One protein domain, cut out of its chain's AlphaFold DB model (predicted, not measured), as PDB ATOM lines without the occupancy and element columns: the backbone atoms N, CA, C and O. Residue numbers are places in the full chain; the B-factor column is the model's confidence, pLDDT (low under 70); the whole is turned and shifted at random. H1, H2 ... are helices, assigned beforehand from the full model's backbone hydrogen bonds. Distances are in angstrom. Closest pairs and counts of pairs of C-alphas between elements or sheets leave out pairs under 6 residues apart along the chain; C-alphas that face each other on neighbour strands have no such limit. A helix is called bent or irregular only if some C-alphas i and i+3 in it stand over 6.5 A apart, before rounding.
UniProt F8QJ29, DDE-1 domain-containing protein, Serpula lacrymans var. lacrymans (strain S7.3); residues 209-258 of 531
ATOM      1  N   LEU A 209      31.307 -10.259 -36.763       73.38
ATOM      2  CA  LEU A 209      31.167 -11.465 -35.958       73.38
ATOM      3  C   LEU A 209      29.763 -12.057 -36.091       73.38
ATOM      4  O   LEU A 209      29.650 -13.199 -36.499       73.38
ATOM      5  N   ASP A 210      28.694 -11.313 -35.865       73.75
ATOM      6  CA  ASP A 210      27.344 -11.886 -35.852       73.75
ATOM      7  C   ASP A 210      26.877 -12.321 -37.249       73.75
ATOM      8  O   ASP A 210      26.477 -13.472 -37.454       73.75
ATOM      9  N   VAL A 211      27.020 -11.437 -38.241       69.38
ATOM     10  CA  VAL A 211      26.558 -11.669 -39.622       69.38
ATOM     11  C   VAL A 211      27.444 -12.680 -40.368       69.38
ATOM     12  O   VAL A 211      26.970 -13.443 -41.220       69.38
ATOM     13  N   GLY A 212      28.745 -12.681 -40.067       67.69
ATOM     14  CA  GLY A 212      29.770 -13.382 -40.836       67.69
ATOM     15  C   GLY A 212      30.510 -14.505 -40.104       67.69
ATOM     16  O   GLY A 212      31.054 -15.378 -40.778       67.69
ATOM     17  N   VAL A 213      30.515 -14.528 -38.766       73.56
ATOM     18  CA  VAL A 213      31.105 -15.609 -37.951       73.56
ATOM     19  C   VAL A 213      30.027 -16.446 -37.266       73.56
ATOM     20  O   VAL A 213      29.845 -17.605 -37.625       73.56
ATOM     21  N   PHE A 214      29.289 -15.878 -36.314       76.75
ATOM     22  CA  PHE A 214      28.363 -16.588 -35.439       76.75
ATOM     23  C   PHE A 214      27.176 -17.180 -36.199       76.75
ATOM     24  O   PHE A 214      26.888 -18.355 -36.005       76.75
ATOM     25  N   GLY A 215      26.543 -16.451 -37.126       76.25
ATOM     26  CA  GLY A 215      25.457 -17.000 -37.950       76.25
ATOM     27  C   GLY A 215      25.863 -18.253 -38.754       76.25
ATOM     28  O   GLY A 215      25.172 -19.273 -38.690       76.25
ATOM     29  N   PRO A 216      26.984 -18.232 -39.506       77.12
ATOM     30  CA  PRO A 216      27.531 -19.430 -40.148       77.12
ATOM     31  C   PRO A 216      27.992 -20.521 -39.166       77.12
ATOM     32  O   PRO A 216      27.680 -21.690 -39.381       77.12
ATOM     33  N   MET A 217      28.679 -20.155 -38.081       81.88
ATOM     34  CA  MET A 217      29.197 -21.078 -37.061       81.88
ATOM     35  C   MET A 217      28.072 -21.813 -36.321       81.88
ATOM     36  O   MET A 217      28.153 -23.022 -36.139       81.88
ATOM     37  N   GLN A 218      26.983 -21.127 -35.968       82.56
ATOM     38  CA  GLN A 218      25.791 -21.715 -35.350       82.56
ATOM     39  C   GLN A 218      25.129 -22.738 -36.284       82.56
ATOM     40  O   GLN A 218      24.709 -23.803 -35.835       82.56
ATOM     41  N   LYS A 219      25.084 -22.460 -37.596       82.75
ATOM     42  CA  LYS A 219      24.572 -23.402 -38.606       82.75
ATOM     43  C   LYS A 219      25.503 -24.602 -38.799       82.75
ATOM     44  O   LYS A 219      25.019 -25.727 -38.899       82.75
ATOM     45  N   ALA A 220      26.819 -24.388 -38.803       82.62
ATOM     46  CA  ALA A 220      27.807 -25.465 -38.848       82.62
ATOM     47  C   ALA A 220      27.736 -26.353 -37.594       82.62
ATOM     48  O   ALA A 220      27.728 -27.577 -37.712       82.62
ATOM     49  N   TRP A 221      27.591 -25.751 -36.411       86.69
ATOM     50  CA  TRP A 221      27.420 -26.445 -35.136       86.69
ATOM     51  C   TRP A 221      26.113 -27.242 -35.085       86.69
ATOM     52  O   TRP A 221      26.142 -28.432 -34.796       86.69
ATOM     53  N   TYR A 222      24.982 -26.648 -35.473       87.75
ATOM     54  CA  TYR A 222      23.700 -27.356 -35.570       87.75
ATOM     55  C   TYR A 222      23.770 -28.563 -36.523       87.75
ATOM     56  O   TYR A 222      23.314 -29.656 -36.182       87.75
ATOM     57  N   ASN A 223      24.409 -28.405 -37.687       85.81
ATOM     58  CA  ASN A 223      24.648 -29.514 -38.611       85.81
ATOM     59  C   ASN A 223      25.588 -30.576 -38.010       85.81
ATOM     60  O   ASN A 223      25.354 -31.766 -38.207       85.81
ATOM     61  N   CYS A 224      26.607 -30.168 -37.250       86.12
ATOM     62  CA  CYS A 224      27.499 -31.071 -36.525       86.12
ATOM     63  C   CYS A 224      26.732 -31.902 -35.483       86.12
ATOM     64  O   CYS A 224      26.842 -33.126 -35.502       86.12
ATOM     65  N   CYS A 225      25.871 -31.278 -34.670       86.69
ATOM     66  CA  CYS A 225      24.976 -31.969 -33.737       86.69
ATOM     67  C   CYS A 225      24.098 -33.004 -34.456       86.69
ATOM     68  O   CYS A 225      24.073 -34.167 -34.059       86.69
ATOM     69  N   LYS A 226      23.442 -32.623 -35.563       89.81
ATOM     70  CA  LYS A 226      22.597 -33.550 -36.340       89.81
ATOM     71  C   LYS A 226      23.385 -34.725 -36.923       89.81
ATOM     72  O   LYS A 226      22.913 -35.855 -36.854       89.81
ATOM     73  N   LEU A 227      24.576 -34.481 -37.475       87.06
ATOM     74  CA  LEU A 227      25.435 -35.534 -38.031       87.06
ATOM     75  C   LEU A 227      26.031 -36.439 -36.945       87.06
ATOM     76  O   LEU A 227      26.167 -37.640 -37.165       87.06
ATOM     77  N   TYR A 228      26.357 -35.895 -35.769       85.44
ATOM     78  CA  TYR A 228      26.818 -36.682 -34.628       85.44
ATOM     79  C   TYR A 228      25.712 -37.620 -34.137       85.44
ATOM     80  O   TYR A 228      25.949 -38.825 -34.022       85.44
ATOM     81  N   THR A 229      24.500 -37.106 -33.915       90.50
ATOM     82  CA  THR A 229      23.361 -37.912 -33.453       90.50
ATOM     83  C   THR A 229      22.934 -38.944 -34.494       90.50
ATOM     84  O   THR A 229      22.736 -40.101 -34.144       90.50
ATOM     85  N   ALA A 230      22.937 -38.603 -35.787       88.62
ATOM     86  CA  ALA A 230      22.700 -39.576 -36.861       88.62
ATOM     87  C   ALA A 230      23.792 -40.666 -36.979       88.62
ATOM     88  O   ALA A 230      23.530 -41.733 -37.530       88.62
ATOM     89  N   ARG A 231      25.012 -40.416 -36.477       89.50
ATOM     90  CA  ARG A 231      26.135 -41.375 -36.464       89.50
ATOM     91  C   ARG A 231      26.169 -42.257 -35.212       89.50
ATOM     92  O   ARG A 231      26.682 -43.368 -35.282       89.50
ATOM     93  N   THR A 232      25.711 -41.744 -34.071       86.75
ATOM     94  CA  THR A 232      25.897 -42.375 -32.747       86.75
ATOM     95  C   THR A 232      24.602 -42.851 -32.093       86.75
ATOM     96  O   THR A 232      24.665 -43.685 -31.202       86.75
ATOM     97  N   GLY A 233      23.447 -42.331 -32.517       87.75
ATOM     98  CA  GLY A 233      22.166 -42.499 -31.824       87.75
ATOM     99  C   GLY A 233      21.970 -41.556 -30.628       87.75
ATOM    100  O   GLY A 233      20.874 -41.504 -30.083       87.75
ATOM    101  N   GLU A 234      22.990 -40.782 -30.240       86.00
ATOM    102  CA  GLU A 234      23.014 -40.007 -28.992       86.00
ATOM    103  C   GLU A 234      23.331 -38.515 -29.219       86.00
ATOM    104  O   GLU A 234      23.831 -38.090 -30.265       86.00
ATOM    105  N   GLY A 235      23.036 -37.679 -28.221       85.19
ATOM    106  CA  GLY A 235      23.436 -36.269 -28.214       85.19
ATOM    107  C   GLY A 235      24.954 -36.083 -28.060       85.19
ATOM    108  O   GLY A 235      25.675 -36.992 -27.653       85.19
ATOM    109  N   ILE A 236      25.464 -34.880 -28.351       87.44
ATOM    110  CA  ILE A 236      26.879 -34.569 -28.086       87.44
ATOM    111  C   ILE A 236      27.092 -34.385 -26.579       87.44
ATOM    112  O   ILE A 236      26.821 -33.325 -26.016       87.44
ATOM    113  N   CYS A 237      27.633 -35.416 -25.934       84.50
ATOM    114  CA  CYS A 237      28.038 -35.387 -24.531       84.50
ATOM    115  C   CYS A 237      29.113 -34.314 -24.261       84.50
ATOM    116  O   CYS A 237      29.975 -34.048 -25.103       84.50
ATOM    117  N   GLN A 238      29.124 -33.750 -23.046       79.94
ATOM    118  CA  GLN A 238      30.015 -32.649 -22.637       79.94
ATOM    119  C   GLN A 238      31.504 -32.900 -22.953       79.94
ATOM    120  O   GLN A 238      32.213 -31.986 -23.370       79.94
ATOM    121  N   HIS A 239      31.970 -34.146 -22.818       81.56
ATOM    122  CA  HIS A 239      33.354 -34.546 -23.098       81.56
ATOM    123  C   HIS A 239      33.729 -34.525 -24.595       81.56
ATOM    124  O   HIS A 239      34.909 -34.408 -24.926       81.56
ATOM    125  N   HIS A 240      32.755 -34.597 -25.509       79.19
ATOM    126  CA  HIS A 240      32.965 -34.437 -26.954       79.19
ATOM    127  C   HIS A 240      32.599 -33.041 -27.473       79.19
ATOM    128  O   HIS A 240      33.107 -32.651 -28.524       79.19
ATOM    129  N   ALA A 241      31.795 -32.268 -26.735       81.69
ATOM    130  CA  ALA A 241      31.305 -30.951 -27.150       81.69
ATOM    131  C   ALA A 241      32.417 -30.021 -27.660       81.69
ATOM    132  O   ALA A 241      32.328 -29.526 -28.780       81.69
ATOM    133  N   VAL A 242      33.507 -29.855 -26.901       82.00
ATOM    134  CA  VAL A 242      34.636 -28.984 -27.285       82.00
ATOM    135  C   VAL A 242      35.309 -29.444 -28.586       82.00
ATOM    136  O   VAL A 242      35.663 -28.617 -29.425       82.00
ATOM    137  N   LYS A 243      35.461 -30.760 -28.780       82.12
ATOM    138  CA  LYS A 243      36.109 -31.355 -29.959       82.12
ATOM    139  C   LYS A 243      35.262 -31.164 -31.215       82.12
ATOM    140  O   LYS A 243      35.756 -30.632 -32.205       82.12
ATOM    141  N   GLU A 244      33.997 -31.573 -31.177       80.88
ATOM    142  CA  GLU A 244      33.116 -31.480 -32.346       80.88
ATOM    143  C   GLU A 244      32.785 -30.001 -32.671       80.88
ATOM    144  O   GLU A 244      32.702 -29.632 -33.841       80.88
ATOM    145  N   TYR A 245      32.715 -29.115 -31.664       80.25
ATOM    146  CA  TYR A 245      32.581 -27.662 -31.860       80.25
ATOM    147  C   TYR A 245      33.803 -27.055 -32.562       80.25
ATOM    148  O   TYR A 245      33.658 -26.230 -33.467       80.25
ATOM    149  N   TRP A 246      35.017 -27.487 -32.202       77.44
ATOM    150  CA  TRP A 246      36.247 -27.032 -32.856       77.44
ATOM    151  C   TRP A 246      36.337 -27.479 -34.323       77.44
ATOM    152  O   TRP A 246      36.833 -26.731 -35.165       77.44
ATOM    153  N   GLU A 247      35.807 -28.660 -34.659       76.06
ATOM    154  CA  GLU A 247      35.630 -29.083 -36.056       76.06
ATOM    155  C   GLU A 247      34.599 -28.205 -36.787       76.06
ATOM    156  O   GLU A 247      34.879 -27.726 -37.888       76.06
ATOM    157  N   ALA A 248      33.454 -27.907 -36.161       75.62
ATOM    158  CA  ALA A 248      32.409 -27.047 -36.732       75.62
ATOM    159  C   ALA A 248      32.854 -25.586 -36.971       75.62
ATOM    160  O   ALA A 248      32.283 -24.900 -37.819       75.62
ATOM    161  N   CYS A 249      33.886 -25.106 -36.269       68.25
ATOM    162  CA  CYS A 249      34.451 -23.766 -36.459       68.25
ATOM    163  C   CYS A 249      35.370 -23.632 -37.695       68.25
ATOM    164  O   CYS A 249      35.780 -22.520 -38.040       68.25
ATOM    165  N   LYS A 250      35.731 -24.730 -38.375       67.50
ATOM    166  CA  LYS A 250      36.684 -24.696 -39.499       67.50
ATOM    167  C   LYS A 250      36.040 -24.154 -40.780       67.50
ATOM    168  O   LYS A 250      35.143 -24.770 -41.344       67.50
ATOM    169  N   GLY A 251      36.572 -23.039 -41.291       54.94
ATOM    170  CA  GLY A 251      36.216 -22.477 -42.606       54.94
ATOM    171  C   GLY A 251      35.315 -21.235 -42.587       54.94
ATOM    172  O   GLY A 251      34.815 -20.830 -43.634       54.94
ATOM    173  N   VAL A 252      35.103 -20.617 -41.424       57.09
ATOM    174  CA  VAL A 252      34.216 -19.454 -41.271       57.09
ATOM    175  C   VAL A 252      34.926 -18.139 -41.649       57.09
ATOM    176  O   VAL A 252      35.950 -17.795 -41.063       57.09
ATOM    177  N   PHE A 253      34.367 -17.378 -42.602       55.88
ATOM    178  CA  PHE A 253      34.891 -16.081 -43.065       55.88
ATOM    179  C   PHE A 253      33.775 -15.036 -43.238       55.88
ATOM    180  O   PHE A 253      32.709 -15.332 -43.775       55.88
ATOM    181  N   ALA A 254      34.043 -13.797 -42.805       56.81
ATOM    182  CA  ALA A 254      32.984 -12.880 -42.370       56.81
ATOM    183  C   ALA A 254      32.808 -11.561 -43.151       56.81
ATOM    184  O   ALA A 254      31.695 -11.051 -43.270       56.81
ATOM    185  N   TRP A 255      33.897 -10.980 -43.660       60.62
ATOM    186  CA  TRP A 255      33.986  -9.529 -43.890       60.62
ATOM    187  C   TRP A 255      33.142  -8.943 -45.035       60.62
ATOM    188  O   TRP A 255      32.790  -7.766 -44.977       60.62
ATOM    189  N   HIS A 256      32.788  -9.738 -46.050       60.97
ATOM    190  CA  HIS A 256      31.944  -9.258 -47.154       60.97
ATOM    191  C   HIS A 256      30.485  -9.022 -46.734       60.97
ATOM    192  O   HIS A 256      29.844  -8.120 -47.267       60.97
ATOM    193  N   LYS A 257      29.936  -9.816 -45.800       62.88
ATOM    194  CA  LYS A 257      28.501  -9.744 -45.467       62.88
ATOM    195  C   LYS A 257      28.127  -8.539 -44.611       62.88
ATOM    196  O   LYS A 257      27.010  -8.058 -44.727       62.88
ATOM    197  N   SER A 258      29.054  -8.053 -43.791       57.09
ATOM    198  CA  SER A 258      28.875  -6.834 -42.995       57.09
ATOM    199  C   SER A 258      29.130  -5.545 -43.786       57.09
ATOM    200  O   SER A 258      29.114  -4.468 -43.199       57.09
TER     201      SER A 258
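AT A GLANCE: This is residues 209 to 258 of the 531 residues of the protein "DDE-1 domain-containing protein" of Serpula lacrymans var. lacrymans (strain S7.3) (UniProt F8QJ29). One long helix, H1, makes the length of a rod, and a shorter helix, H2, folds back over its middle at a slant after a tight turn at one end. Beyond H2 the last ten printed residues, 249 to 258, run with no named element back toward the end where H1 begins. The printed part has 50 residues, with two named helices in the order H1, H2 and no named strand; the class is all helix. It is only just loose, close to compact, with a radius of gyration of the C-alphas of 12.1 A, and it spans 38 by 18 by 14 A.

IN THESE COORDINATES: Find C-alpha 209 at (31.167, -11.465, -35.958); from there H1, residues 209 to 232, runs 31.5 A to C-alpha 232 at (25.897, -42.375, -32.747). H1 is only just irregular: C-alphas 211 and 214 are 6.7 A apart. After residues 233 to 237, look for H2, residues 238 to 248, which covers 15.4 A and ends with C-alpha 248 at (32.409, -27.047, -36.732). H2 is irregular, with C-alphas 239 and 242 at 7.1 A.

HOW THE PARTS SIT: Look at Trp 221 and Ala 248, whose C-alphas, 5.3 A apart, are the closest of H1 and H2. The two helices touch, H1 with residues 217 to 224 alone. They run opposite ways at a steep tilt of 57 degrees. Along the backbones, 17 of 20 O i to N i+4 pairs in H1 and 5 of 7 in H2 are within hydrogen-bond range.

THE WHOLE: The two C-alphas farthest apart are those of Gly 233 and Ser 258, at 38.0 A. The printed part has no cut, and the link from H1 to H2 is tight. The mean pLDDT of the printed part is 77.6; look for values under 70 at residues 211 to 212 and 249 to 258.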